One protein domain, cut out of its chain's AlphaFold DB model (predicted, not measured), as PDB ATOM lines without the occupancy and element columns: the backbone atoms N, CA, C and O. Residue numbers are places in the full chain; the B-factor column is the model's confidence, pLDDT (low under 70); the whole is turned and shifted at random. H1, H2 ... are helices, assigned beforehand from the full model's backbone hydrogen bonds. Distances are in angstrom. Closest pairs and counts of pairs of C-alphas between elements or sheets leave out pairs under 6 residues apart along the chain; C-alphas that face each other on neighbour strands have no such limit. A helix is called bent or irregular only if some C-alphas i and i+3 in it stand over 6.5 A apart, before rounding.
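This is residues 17 to 70 and 84 to 126 of the 141 residues of the protein "PRA1 family protein" of Alexandrium andersonii (UniProt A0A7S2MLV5). A long kinked helix, H3, runs nearly the length of a thin rod, and H1 and H2, joined at a corner near the kink, make a V over it. H1 is bent near its start, and its short first arm, H1a, packs on the last turns of H3. The printed part has 97 residues with three named helices, H1, H2 and H3 along the chain, and no named strand; the class is all helix. It is only just loose, close to extended, with a radius of gyration of the C-alphas of 18.8 A, and spans 61 by 28 by 18 A.

H1, residues 18 to 47, was assigned as one helix by its hydrogen bonds but is bent: C-alphas 28 and 31 are 8.2 A apart. Its arms H1a, residues 18 to 28, and H1b, residues 31 to 47, stand about perpendicular at 81 degrees. H1a touches residues 119 to 124 of H3, residues 85 to 125, at a steep tilt of 51 degrees, opposite ways; their closest C-alphas, of Leu 22 and Gly 123, are 4.6 A apart. H1b touches residues 104 to 119 of H3 at a steep tilt of 60 degrees, opposite ways, closest at the C-alphas of Phe 37 and Cys 115, 6.0 A. H1b and H2, residues 49 to 69, only just touch, only at the corner, with 3 pairs of C-alphas within 8 A, closest at Ile 45 and Cys 51, 5.8 A. H2 touches residues 85 to 104 of H3 at a shallow tilt of 30 degrees, opposite ways, closest at the C-alphas of Cys 51 and Val 104, 5.9 A. H1a and H2 are apart. Every O i to N i+4 pair is within hydrogen-bond range in H1a, H1b and H2, and 35 of 37 in H3.

H1a begins at C-alpha 18, (53.453, -42.280, -39.882), and is 15.1 A long; H1b is 24.1 A and H2 29.7 A. H3 is 54.4 A long, ends at C-alpha 125, (50.526, -49.794, -43.817), and has a kink of 48 degrees near residue 105.

The C-alphas farthest apart, of Asp 17 and Asp 70, are 61.8 A apart. Residues 71 to 83 are not printed, with 11.7 A between C-alphas 70 and 84. The link from H1 to H2 is tight. No printed residue has a pLDDT under 70.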
ATOM      1  N   ASP A  17      57.759 -40.843 -41.043       89.06
ATOM      2  CA  ASP A  17      56.614 -40.169 -40.418       89.06
ATOM      3  C   ASP A  17      55.285 -40.862 -40.771       89.06
ATOM      4  O   ASP A  17      54.745 -40.764 -41.878       89.06
ATOM      5  N   ILE A  18      54.726 -41.558 -39.778       90.56
ATOM      6  CA  ILE A  18      53.453 -42.280 -39.882       90.56
ATOM      7  C   ILE A  18      52.284 -41.328 -40.166       90.56
ATOM      8  O   ILE A  18      51.354 -41.703 -40.884       90.56
ATOM      9  N   LYS A  19      52.308 -40.111 -39.609       91.25
ATOM     10  CA  LYS A  19      51.224 -39.139 -39.762       91.25
ATOM     11  C   LYS A  19      51.182 -38.622 -41.197       91.25
ATOM     12  O   LYS A  19      50.127 -38.695 -41.824       91.25
ATOM     13  N   GLN A  20      52.319 -38.178 -41.729       90.19
ATOM     14  CA  GLN A  20      52.427 -37.703 -43.113       90.19
ATOM     15  C   GLN A  20      51.991 -38.786 -44.109       90.19
ATOM     16  O   GLN A  20      51.198 -38.541 -45.019       90.19
ATOM     17  N   ARG A  21      52.438 -40.025 -43.885       90.44
ATOM     18  CA  ARG A  21      52.060 -41.193 -44.687       90.44
ATOM     19  C   ARG A  21      50.557 -41.477 -44.639       90.44
ATOM     20  O   ARG A  21      49.949 -41.730 -45.681       90.44
ATOM     21  N   LEU A  22      49.942 -41.402 -43.456       93.44
ATOM     22  CA  LEU A  22      48.496 -41.550 -43.298       93.44
ATOM     23  C   LEU A  22      47.737 -40.457 -44.065       93.44
ATOM     24  O   LEU A  22      46.844 -40.784 -44.841       93.44
ATOM     25  N   GLU A  23      48.096 -39.183 -43.895       93.75
ATOM     26  CA  GLU A  23      47.441 -38.048 -44.567       93.75
ATOM     27  C   GLU A  23      47.556 -38.127 -46.100       93.75
ATOM     28  O   GLU A  23      46.560 -37.945 -46.817       93.75
ATOM     29  N   ALA A  24      48.738 -38.489 -46.608       93.06
ATOM     30  CA  ALA A  24      48.973 -38.683 -48.035       93.06
ATOM     31  C   ALA A  24      48.114 -39.827 -48.596       93.06
ATOM     32  O   ALA A  24      47.415 -39.654 -49.601       93.06
ATOM     33  N   ASN A  25      48.085 -40.980 -47.921       94.88
ATOM     34  CA  ASN A  25      47.282 -42.128 -48.338       94.88
ATOM     35  C   ASN A  25      45.771 -41.874 -48.220       94.88
ATOM     36  O   ASN A  25      45.010 -42.335 -49.075       94.88
ATOM     37  N   LEU A  26      45.320 -41.135 -47.200       94.19
ATOM     38  CA  LEU A  26      43.923 -40.707 -47.050       94.19
ATOM     39  C   LEU A  26      43.469 -39.894 -48.262       94.19
ATOM     40  O   LEU A  26      42.461 -40.223 -48.890       94.19
ATOM     41  N   THR A  27      44.256 -38.890 -48.643       94.00
ATOM     42  CA  THR A  27      43.952 -38.019 -49.785       94.00
ATOM     43  C   THR A  27      44.043 -38.769 -51.115       94.00
ATOM     44  O   THR A  27      43.185 -38.609 -51.993       94.00
ATOM     45  N   HIS A  28      45.053 -39.631 -51.268       93.50
ATOM     46  CA  HIS A  28      45.308 -40.359 -52.507       93.50
ATOM     47  C   HIS A  28      44.223 -41.408 -52.815       93.50
ATOM     48  O   HIS A  28      43.789 -41.519 -53.971       93.50
ATOM     49  N   TYR A  29      43.756 -42.132 -51.789       95.19
ATOM     50  CA  TYR A  29      42.840 -43.275 -51.904       95.19
ATOM     51  C   TYR A  29      41.412 -43.027 -51.388       95.19
ATOM     52  O   TYR A  29      40.620 -43.966 -51.331       95.19
ATOM     53  N   GLN A  30      41.032 -41.779 -51.092       95.12
ATOM     54  CA  GLN A  30      39.693 -41.393 -50.604       95.12
ATOM     55  C   GLN A  30      38.515 -42.069 -51.336       95.12
ATOM     56  O   GLN A  30      37.562 -42.520 -50.704       95.12
ATOM     57  N   ILE A  31      38.586 -42.203 -52.667       96.44
ATOM     58  CA  ILE A  31      37.518 -42.835 -53.459       96.44
ATOM     59  C   ILE A  31      37.484 -44.353 -53.247       96.44
ATOM     60  O   ILE A  31      36.404 -44.925 -53.156       96.44
ATOM     61  N   ASN A  32      38.638 -45.017 -53.139       97.00
ATOM     62  CA  ASN A  32      38.704 -46.450 -52.844       97.00
ATOM     63  C   ASN A  32      38.122 -46.742 -51.454       97.00
ATOM     64  O   ASN A  32      37.321 -47.664 -51.315       97.00
ATOM     65  N   TYR A  33      38.437 -45.910 -50.456       96.69
ATOM     66  CA  TYR A  33      37.847 -46.020 -49.120       96.69
ATOM     67  C   TYR A  33      36.333 -45.800 -49.127       96.69
ATOM     68  O   TYR A  33      35.608 -46.573 -48.506       96.69
ATOM     69  N   ALA A  34      35.837 -44.815 -49.881       96.50
ATOM     70  CA  ALA A  34      34.400 -44.604 -50.042       96.50
ATOM     71  C   ALA A  34      33.709 -45.824 -50.677       96.50
ATOM     72  O   ALA A  34      32.633 -46.219 -50.237       96.50
ATOM     73  N   VAL A  35      34.333 -46.466 -51.673       96.56
ATOM     74  CA  VAL A  35      33.800 -47.696 -52.282       96.56
ATOM     75  C   VAL A  35      33.771 -48.852 -51.278       96.56
ATOM     76  O   VAL A  35      32.757 -49.539 -51.193       96.56
ATOM     77  N   ILE A  36      34.833 -49.047 -50.488       96.12
ATOM     78  CA  ILE A  36      34.862 -50.070 -49.426       96.12
ATOM     79  C   ILE A  36      33.746 -49.817 -48.414       96.12
ATOM     80  O   ILE A  36      32.978 -50.731 -48.122       96.12
ATOM     81  N   PHE A  37      33.608 -48.577 -47.945       96.94
ATOM     82  CA  PHE A  37      32.551 -48.183 -47.023       96.94
ATOM     83  C   PHE A  37      31.158 -48.484 -47.587       96.94
ATOM     84  O   PHE A  37      30.329 -49.071 -46.897       96.94
ATOM     85  N   LEU A  38      30.903 -48.139 -48.855       96.62
ATOM     86  CA  LEU A  38      29.624 -48.415 -49.513       96.62
ATOM     87  C   LEU A  38      29.345 -49.917 -49.624       96.62
ATOM     88  O   LEU A  38      28.229 -50.346 -49.335       96.62
ATOM     89  N   ILE A  39      30.342 -50.724 -49.994       96.44
ATOM     90  CA  ILE A  39      30.198 -52.185 -50.054       96.44
ATOM     91  C   ILE A  39      29.890 -52.737 -48.661       96.44
ATOM     92  O   ILE A  39      28.928 -53.487 -48.504       96.44
ATOM     93  N   GLN A  40      30.649 -52.329 -47.640       95.94
ATOM     94  CA  GLN A  40      30.408 -52.747 -46.260       95.94
ATOM     95  C   GLN A  40      29.013 -52.335 -45.779       95.94
ATOM     96  O   GLN A  40      28.339 -53.137 -45.138       95.94
ATOM     97  N   MET A  41      28.551 -51.132 -46.129       95.81
ATOM     98  CA  MET A  41      27.219 -50.637 -45.784       95.81
ATOM     99  C   MET A  41      26.119 -51.499 -46.405       95.81
ATOM    100  O   MET A  41      25.212 -51.942 -45.705       95.81
ATOM    101  N   VAL A  42      26.211 -51.775 -47.709       95.56
ATOM    102  CA  VAL A  42      25.237 -52.618 -48.416       95.56
ATOM    103  C   VAL A  42      25.227 -54.024 -47.826       95.56
ATOM    104  O   VAL A  42      24.157 -54.536 -47.502       95.56
ATOM    105  N   CYS A  43      26.398 -54.630 -47.617       96.38
ATOM    106  CA  CYS A  43      26.500 -55.941 -46.984       96.38
ATOM    107  C   CYS A  43      25.876 -55.944 -45.584       96.38
ATOM    108  O   CYS A  43      25.088 -56.834 -45.278       96.38
ATOM    109  N   ALA A  44      26.163 -54.941 -44.752       95.31
ATOM    110  CA  ALA A  44      25.645 -54.868 -43.391       95.31
ATOM    111  C   ALA A  44      24.121 -54.678 -43.344       95.31
ATOM    112  O   ALA A  44      23.457 -55.312 -42.528       95.31
ATOM    113  N   ILE A  45      23.553 -53.863 -44.240       93.94
ATOM    114  CA  ILE A  45      22.097 -53.697 -44.365       93.94
ATOM    115  C   ILE A  45      21.442 -55.013 -44.796       93.94
ATOM    116  O   ILE A  45      20.449 -55.416 -44.201       93.94
ATOM    117  N   VAL A  46      22.004 -55.703 -45.795       94.31
ATOM    118  CA  VAL A  46      21.472 -56.978 -46.310       94.31
ATOM    119  C   VAL A  46      21.572 -58.097 -45.270       94.31
ATOM    120  O   VAL A  46      20.667 -58.917 -45.154       94.31
ATOM    121  N   MET A  47      22.652 -58.124 -44.490       95.00
ATOM    122  CA  MET A  47      22.852 -59.102 -43.418       95.00
ATOM    123  C   MET A  47      22.025 -58.796 -42.164       95.00
ATOM    124  O   MET A  47      21.897 -59.658 -41.296       95.00
ATOM    125  N   ASN A  48      21.458 -57.592 -42.046       94.06
ATOM    126  CA  ASN A  48      20.639 -57.197 -40.910       94.06
ATOM    127  C   ASN A  48      19.141 -57.291 -41.265       94.06
ATOM    128  O   ASN A  48      18.593 -56.373 -41.885       94.06
ATOM    129  N   PRO A  49      18.429 -58.354 -40.841       93.44
ATOM    130  CA  PRO A  49      17.016 -58.525 -41.181       93.44
ATOM    131  C   PRO A  49      16.138 -57.380 -40.654       93.44
ATOM    132  O   PRO A  49      15.158 -57.020 -41.300       93.44
ATOM    133  N   GLY A  50      16.504 -56.759 -39.526       93.44
ATOM    134  CA  GLY A  50      15.784 -55.609 -38.975       93.44
ATOM    135  C   GLY A  50      15.819 -54.388 -39.897       93.44
ATOM    136  O   GLY A  50      14.789 -53.746 -40.104       93.44
ATOM    137  N   CYS A  51      16.971 -54.103 -40.512       93.69
ATOM    138  CA  CYS A  51      17.102 -53.027 -41.496       93.69
ATOM    139  C   CYS A  51      16.250 -53.293 -42.737       93.69
ATOM    140  O   CYS A  51      15.527 -52.402 -43.181       93.69
ATOM    141  N   LEU A  52      16.290 -54.520 -43.263       94.81
ATOM    142  CA  LEU A  52      15.483 -54.905 -44.420       94.81
ATOM    143  C   LEU A  52      13.988 -54.755 -44.139       94.81
ATOM    144  O   LEU A  52      13.279 -54.126 -44.921       94.81
ATOM    145  N   VAL A  53      13.514 -55.265 -42.998       95.50
ATOM    146  CA  VAL A  53      12.106 -55.141 -42.598       95.50
ATOM    147  C   VAL A  53      11.705 -53.674 -42.465       95.50
ATOM    148  O   VAL A  53      10.681 -53.281 -43.020       95.50
ATOM    149  N   ALA A  54      12.508 -52.846 -41.792       94.31
ATOM    150  CA  ALA A  54      12.209 -51.425 -41.633       94.31
ATOM    151  C   ALA A  54      12.124 -50.696 -42.986       94.31
ATOM    152  O   ALA A  54      11.174 -49.951 -43.218       94.31
ATOM    153  N   ILE A  55      13.067 -50.953 -43.900       93.75
ATOM    154  CA  ILE A  55      13.069 -50.374 -45.251       93.75
ATOM    155  C   ILE A  55      11.837 -50.834 -46.039       93.75
ATOM    156  O   ILE A  55      11.161 -50.006 -46.647       93.75
ATOM    157  N   CYS A  56      11.502 -52.127 -46.007       96.19
ATOM    158  CA  CYS A  56      10.323 -52.660 -46.690       96.19
ATOM    159  C   CYS A  56       9.022 -52.057 -46.148       96.19
ATOM    160  O   CYS A  56       8.175 -51.629 -46.931       96.19
ATOM    161  N   VAL A  57       8.863 -51.981 -44.825       96.56
ATOM    162  CA  VAL A  57       7.682 -51.377 -44.192       96.56
ATOM    163  C   VAL A  57       7.576 -49.899 -44.561       96.56
ATOM    164  O   VAL A  57       6.508 -49.459 -44.979       96.56
ATOM    165  N   LEU A  58       8.673 -49.140 -44.481       96.69
ATOM    166  CA  LEU A  58       8.690 -47.736 -44.893       96.69
ATOM    167  C   LEU A  58       8.320 -47.577 -46.369       96.69
ATOM    168  O   LEU A  58       7.508 -46.715 -46.693       96.69
ATOM    169  N   ALA A  59       8.841 -48.425 -47.259       96.69
ATOM    170  CA  ALA A  59       8.487 -48.396 -48.676       96.69
ATOM    171  C   ALA A  59       6.983 -48.630 -48.892       96.69
ATOM    172  O   ALA A  59       6.349 -47.888 -49.642       96.69
ATOM    173  N   LEU A  60       6.385 -49.602 -48.195       97.69
ATOM    174  CA  LEU A  60       4.942 -49.852 -48.257       97.69
ATOM    175  C   LEU A  60       4.128 -48.662 -47.732       97.69
ATOM    176  O   LEU A  60       3.137 -48.278 -48.355       97.69
ATOM    177  N   VAL A  61       4.558 -48.051 -46.623       96.75
ATOM    178  CA  VAL A  61       3.918 -46.856 -46.056       96.75
ATOM    179  C   VAL A  61       3.987 -45.687 -47.037       96.75
ATOM    180  O   VAL A  61       2.967 -45.048 -47.281       96.75
ATOM    181  N   TRP A  62       5.145 -45.434 -47.652       97.06
ATOM    182  CA  TRP A  62       5.305 -44.384 -48.657       97.06
ATOM    183  C   TRP A  62       4.462 -44.641 -49.905       97.06
ATOM    184  O   TRP A  62       3.804 -43.725 -50.384       97.06
ATOM    185  N   ILE A  63       4.401 -45.877 -50.406       95.69
ATOM    186  CA  ILE A  63       3.534 -46.229 -51.541       95.69
ATOM    187  C   ILE A  63       2.063 -45.969 -51.196       95.69
ATOM    188  O   ILE A  63       1.337 -45.369 -51.989       95.69
ATOM    189  N   ALA A  64       1.611 -46.395 -50.014       93.44
ATOM    190  CA  ALA A  64       0.243 -46.155 -49.563       93.44
ATOM    191  C   ALA A  64      -0.045 -44.655 -49.385       93.44
ATOM    192  O   ALA A  64      -1.114 -44.185 -49.774       93.44
ATOM    193  N   PHE A  65       0.917 -43.906 -48.842       94.25
ATOM    194  CA  PHE A  65       0.837 -42.461 -48.675       94.25
ATOM    195  C   PHE A  65       0.718 -41.744 -50.019       94.25
ATOM    196  O   PHE A  65      -0.223 -40.980 -50.210       94.25
ATOM    197  N   LEU A  66       1.615 -42.027 -50.967       92.31
ATOM    198  CA  LEU A  66       1.624 -41.399 -52.288       92.31
ATOM    199  C   LEU A  66       0.321 -41.664 -53.047       92.31
ATOM    200  O   LEU A  66      -0.223 -40.749 -53.652       92.31
ATOM    201  N   ARG A  67      -0.238 -42.877 -52.943       89.94
ATOM    202  CA  ARG A  67      -1.538 -43.208 -53.552       89.94
ATOM    203  C   ARG A  67      -2.699 -42.385 -52.997       89.94
ATOM    204  O   ARG A  67      -3.633 -42.106 -53.738       89.94
ATOM    205  N   LYS A  68      -2.677 -42.039 -51.706       88.06
ATOM    206  CA  LYS A  68      -3.759 -41.276 -51.064       88.06
ATOM    207  C   LYS A  68      -3.539 -39.768 -51.086       88.06
ATOM    208  O   LYS A  68      -4.510 -39.027 -51.060       88.06
ATOM    209  N   ASN A  69      -2.295 -39.298 -51.116       86.75
ATOM    210  CA  ASN A  69      -1.974 -37.877 -50.968       86.75
ATOM    211  C   ASN A  69      -2.564 -36.984 -52.075       86.75
ATOM    212  O   ASN A  69      -2.795 -35.793 -51.843       86.75
ATOM    213  N   ASP A  70      -2.840 -37.562 -53.243       80.81
ATOM    214  CA  ASP A  70      -3.449 -36.857 -54.369       80.81
ATOM    215  C   ASP A  70      -4.984 -36.928 -54.380       80.81
ATOM    216  O   ASP A  70      -5.611 -36.176 -55.126       80.81
ATOM    217  N   GLY A  84      -2.812 -30.034 -43.697       86.06
ATOM    218  CA  GLY A  84      -2.564 -29.727 -45.104       86.06
ATOM    219  C   GLY A  84      -1.544 -30.684 -45.733       86.06
ATOM    220  O   GLY A  84      -0.779 -31.352 -45.035       86.06
ATOM    221  N   LYS A  85      -1.487 -30.730 -47.070       85.38
ATOM    222  CA  LYS A  85      -0.593 -31.635 -47.822       85.38
ATOM    223  C   LYS A  85       0.872 -31.527 -47.376       85.38
ATOM    224  O   LYS A  85       1.488 -32.538 -47.054       85.38
ATOM    225  N   THR A  86       1.403 -30.310 -47.256       88.38
ATOM    226  CA  THR A  86       2.793 -30.077 -46.826       88.38
ATOM    227  C   THR A  86       3.068 -30.617 -45.423       88.38
ATOM    228  O   THR A  86       4.113 -31.217 -45.188       88.38
ATOM    229  N   GLN A  87       2.126 -30.460 -44.487       89.75
ATOM    230  CA  GLN A  87       2.285 -30.948 -43.113       89.75
ATOM    231  C   GLN A  87       2.332 -32.476 -43.058       89.75
ATOM    232  O   GLN A  87       3.154 -33.030 -42.333       89.75
ATOM    233  N   ARG A  88       1.516 -33.161 -43.869       90.69
ATOM    234  CA  ARG A  88       1.533 -34.629 -43.972       90.69
ATOM    235  C   ARG A  88       2.865 -35.145 -44.519       90.69
ATOM    236  O   ARG A  88       3.426 -36.085 -43.962       90.69
ATOM    237  N   TRP A  89       3.390 -34.497 -45.561       92.88
ATOM    238  CA  TRP A  89       4.708 -34.808 -46.122       92.88
ATOM    239  C   TRP A  89       5.824 -34.618 -45.096       92.88
ATOM    240  O   TRP A  89       6.639 -35.515 -44.903       92.88
ATOM    241  N   MET A  90       5.844 -33.478 -44.401       94.25
ATOM    242  CA  MET A  90       6.838 -33.219 -43.357       94.25
ATOM    243  C   MET A  90       6.743 -34.237 -42.218       94.25
ATOM    244  O   MET A  90       7.770 -34.745 -41.777       94.25
ATOM    245  N   ALA A  91       5.529 -34.578 -41.778       92.81
ATOM    246  CA  ALA A  91       5.314 -35.560 -40.724       92.81
ATOM    247  C   ALA A  91       5.831 -36.950 -41.124       92.81
ATOM    248  O   ALA A  91       6.590 -37.558 -40.369       92.81
ATOM    249  N   LEU A  92       5.486 -37.440 -42.321       95.06
ATOM    250  CA  LEU A  92       5.949 -38.751 -42.777       95.06
ATOM    251  C   LEU A  92       7.466 -38.781 -42.997       95.06
ATOM    252  O   LEU A  92       8.116 -39.763 -42.630       95.06
ATOM    253  N   SER A  93       8.051 -37.705 -43.528       96.56
ATOM    254  CA  SER A  93       9.506 -37.566 -43.651       96.56
ATOM    255  C   SER A  93      10.199 -37.577 -42.290       96.56
ATOM    256  O   SER A  93      11.191 -38.281 -42.126       96.56
ATOM    257  N   ALA A  94       9.663 -36.866 -41.294       96.81
ATOM    258  CA  ALA A  94      10.209 -36.856 -39.940       96.81
ATOM    259  C   ALA A  94      10.136 -38.246 -39.287       96.81
ATOM    260  O   ALA A  94      11.131 -38.723 -38.747       96.81
ATOM    261  N   ILE A  95       8.994 -38.935 -39.401       95.81
ATOM    262  CA  ILE A  95       8.834 -40.314 -38.912       95.81
ATOM    263  C   ILE A  95       9.829 -41.247 -39.610       95.81
ATOM    264  O   ILE A  95      10.507 -42.030 -38.951       95.81
ATOM    265  N   THR A  96       9.960 -41.134 -40.934       96.38
ATOM    266  CA  THR A  96      10.914 -41.923 -41.725       96.38
ATOM    267  C   THR A  96      12.345 -41.690 -41.252       96.38
ATOM    268  O   THR A  96      13.077 -42.653 -41.037       96.38
ATOM    269  N   ALA A  97      12.737 -40.432 -41.036       96.00
ATOM    270  CA  ALA A  97      14.063 -40.081 -40.547       96.00
ATOM    271  C   ALA A  97      14.337 -40.684 -39.163       96.00
ATOM    272  O   ALA A  97      15.395 -41.275 -38.967       96.00
ATOM    273  N   VAL A  98      13.380 -40.604 -38.232       95.88
ATOM    274  CA  VAL A  98      13.508 -41.206 -36.895       95.88
ATOM    275  C   VAL A  98      13.652 -42.723 -36.991       95.88
ATOM    276  O   VAL A  98      14.588 -43.274 -36.424       95.88
ATOM    277  N   VAL A  99      12.784 -43.404 -37.747       93.69
ATOM    278  CA  VAL A  99      12.839 -44.868 -37.905       93.69
ATOM    279  C   VAL A  99      14.163 -45.307 -38.533       93.69
ATOM    280  O   VAL A  99      14.814 -46.215 -38.016       93.69
ATOM    281  N   LEU A 100      14.599 -44.655 -39.614       92.56
ATOM    282  CA  LEU A 100      15.878 -44.971 -40.250       92.56
ATOM    283  C   LEU A 100      17.054 -44.685 -39.312       92.56
ATOM    284  O   LEU A 100      17.958 -45.507 -39.219       92.56
ATOM    285  N   LEU A 101      17.039 -43.580 -38.568       92.69
ATOM    286  CA  LEU A 101      18.095 -43.274 -37.605       92.69
ATOM    287  C   LEU A 101      18.145 -44.303 -36.466       92.69
ATOM    288  O   LEU A 101      19.228 -44.725 -36.071       92.69
ATOM    289  N   SER A 102      16.994 -44.750 -35.961       90.81
ATOM    290  CA  SER A 102      16.934 -45.754 -34.896       90.81
ATOM    291  C   SER A 102      17.385 -47.137 -35.361       90.81
ATOM    292  O   SER A 102      18.088 -47.824 -34.624       90.81
ATOM    293  N   VAL A 103      16.998 -47.553 -36.570       89.38
ATOM    294  CA  VAL A 103      17.257 -48.915 -37.066       89.38
ATOM    295  C   VAL A 103      18.561 -48.991 -37.857       89.38
ATOM    296  O   VAL A 103      19.442 -49.788 -37.543       89.38
ATOM    297  N   VAL A 104      18.707 -48.140 -38.872       91.50
ATOM    298  CA  VAL A 104      19.871 -48.125 -39.769       91.50
ATOM    299  C   VAL A 104      21.040 -47.377 -39.137       91.50
ATOM    300  O   VAL A 104      22.185 -47.737 -39.389       91.50
ATOM    301  N   GLY A 105      20.791 -46.386 -38.274       91.38
ATOM    302  CA  GLY A 105      21.859 -45.606 -37.639       91.38
ATOM    303  C   GLY A 105      22.843 -46.468 -36.847       91.38
ATOM    304  O   GLY A 105      24.049 -46.289 -36.981       91.38
ATOM    305  N   GLN A 106      22.362 -47.468 -36.101       91.00
ATOM    306  CA  GLN A 106      23.238 -48.404 -35.376       91.00
ATOM    307  C   GLN A 106      24.160 -49.185 -36.327       91.00
ATOM    308  O   GLN A 106      25.364 -49.295 -36.086       91.00
ATOM    309  N   VAL A 107      23.614 -49.679 -37.442       93.94
ATOM    310  CA  VAL A 107      24.391 -50.369 -38.483       93.94
ATOM    311  C   VAL A 107      25.390 -49.416 -39.133       93.94
ATOM    312  O   VAL A 107      26.550 -49.778 -39.315       93.94
ATOM    313  N   PHE A 108      24.969 -48.182 -39.409       94.00
ATOM    314  CA  PHE A 108      25.816 -47.152 -39.993       94.00
ATOM    315  C   PHE A 108      27.033 -46.854 -39.116       94.00
ATOM    316  O   PHE A 108      28.157 -46.896 -39.611       94.00
ATOM    317  N   PHE A 109      26.830 -46.592 -37.821       94.44
ATOM    318  CA  PHE A 109      27.929 -46.289 -36.900       94.44
ATOM    319  C   PHE A 109      28.890 -47.467 -36.745       94.44
ATOM    320  O   PHE A 109      30.102 -47.263 -36.730       94.44
ATOM    321  N   SER A 110      28.367 -48.695 -36.697       94.19
ATOM    322  CA  SER A 110      29.190 -49.905 -36.665       94.19
ATOM    323  C   SER A 110      30.067 -50.020 -37.917       94.19
ATOM    324  O   SER A 110      31.290 -50.116 -37.819       94.19
ATOM    325  N   VAL A 111      29.471 -49.913 -39.110       96.25
ATOM    326  CA  VAL A 111      30.210 -49.960 -40.382       96.25
ATOM    327  C   VAL A 111      31.224 -48.822 -40.480       96.25
ATOM    328  O   VAL A 111      32.358 -49.058 -40.885       96.25
ATOM    329  N   ALA A 112      30.853 -47.604 -40.079       96.44
ATOM    330  CA  ALA A 112      31.746 -46.450 -40.082       96.44
ATOM    331  C   ALA A 112      32.957 -46.667 -39.170       96.44
ATOM    332  O   ALA A 112      34.078 -46.376 -39.578       96.44
ATOM    333  N   PHE A 113      32.753 -47.234 -37.980       96.56
ATOM    334  CA  PHE A 113      33.832 -47.555 -37.051       96.56
ATOM    335  C   PHE A 113      34.806 -48.589 -37.635       96.56
ATOM    336  O   PHE A 113      36.013 -48.342 -37.691       96.56
ATOM    337  N   PHE A 114      34.298 -49.715 -38.145       95.75
ATOM    338  CA  PHE A 114      35.147 -50.746 -38.749       95.75
ATOM    339  C   PHE A 114      35.840 -50.261 -40.024       95.75
ATOM    340  O   PHE A 114      37.013 -50.565 -40.243       95.75
ATOM    341  N   CYS A 115      35.153 -49.475 -40.852       96.81
ATOM    342  CA  CYS A 115      35.756 -48.861 -42.026       96.81
ATOM    343  C   CYS A 115      36.857 -47.878 -41.621       96.81
ATOM    344  O   CYS A 115      37.936 -47.927 -42.194       96.81
ATOM    345  N   ALA A 116      36.638 -47.028 -40.615       96.81
ATOM    346  CA  ALA A 116      37.655 -46.099 -40.129       96.81
ATOM    347  C   ALA A 116      38.907 -46.842 -39.638       96.81
ATOM    348  O   ALA A 116      40.018 -46.474 -40.014       96.81
ATOM    349  N   MET A 117      38.743 -47.934 -38.884       97.12
ATOM    350  CA  MET A 117      39.865 -48.789 -38.485       97.12
ATOM    351  C   MET A 117      40.623 -49.358 -39.689       97.12
ATOM    352  O   MET A 117      41.851 -49.311 -39.715       97.12
ATOM    353  N   LEU A 118      39.907 -49.873 -40.693       95.75
ATOM    354  CA  LEU A 118      40.514 -50.411 -41.913       95.75
ATOM    355  C   LEU A 118      41.247 -49.335 -42.709       95.75
ATOM    356  O   LEU A 118      42.347 -49.583 -43.186       95.75
ATOM    357  N   VAL A 119      40.663 -48.145 -42.828       96.44
ATOM    358  CA  VAL A 119      41.252 -46.997 -43.521       96.44
ATOM    359  C   VAL A 119      42.518 -46.528 -42.809       96.44
ATOM    360  O   VAL A 119      43.518 -46.288 -43.473       96.44
ATOM    361  N   VAL A 120      42.508 -46.438 -41.476       96.06
ATOM    362  CA  VAL A 120      43.691 -46.065 -40.687       96.06
ATOM    363  C   VAL A 120      44.773 -47.133 -40.810       96.06
ATOM    364  O   VAL A 120      45.914 -46.804 -41.123       96.06
ATOM    365  N   ALA A 121      44.429 -48.411 -40.631       95.38
ATOM    366  CA  ALA A 121      45.376 -49.510 -40.785       95.38
ATOM    367  C   ALA A 121      45.976 -49.530 -42.197       95.38
ATOM    368  O   ALA A 121      47.191 -49.603 -42.350       95.38
ATOM    369  N   HIS A 122      45.141 -49.391 -43.226       95.44
ATOM    370  CA  HIS A 122      45.582 -49.309 -44.610       95.44
ATOM    371  C   HIS A 122      46.462 -48.079 -44.849       95.44
ATOM    372  O   HIS A 122      47.555 -48.217 -45.373       95.44
ATOM    373  N   GLY A 123      46.048 -46.883 -44.431       93.62
ATOM    374  CA  GLY A 123      46.821 -45.657 -44.631       93.62
ATOM    375  C   GLY A 123      48.174 -45.673 -43.916       93.62
ATOM    376  O   GLY A 123      49.149 -45.153 -44.453       93.62
ATOM    377  N   ILE A 124      48.255 -46.323 -42.752       93.94
ATOM    378  CA  ILE A 124      49.505 -46.521 -42.012       93.94
ATOM    379  C   ILE A 124      50.354 -47.625 -42.616       93.94
ATOM    380  O   ILE A 124      51.560 -47.550 -42.439       93.94
ATOM    381  N   LEU A 125      49.790 -48.642 -43.274       93.75
ATOM    382  CA  LEU A 125      50.526 -49.794 -43.817       93.75
ATOM    383  C   LEU A 125      50.774 -49.713 -45.330       93.75
ATOM    384  O   LEU A 125      51.602 -50.456 -45.843       93.75
ATOM    385  N   HIS A 126      50.122 -48.809 -46.050       92.81
ATOM    386  CA  HIS A 126      50.315 -48.619 -47.481       92.81
ATOM    387  C   HIS A 126      51.538 -47.724 -47.747       92.81
ATOM    388  O   HIS A 126      51.694 -46.710 -47.058       92.81
TER     389      HIS A 126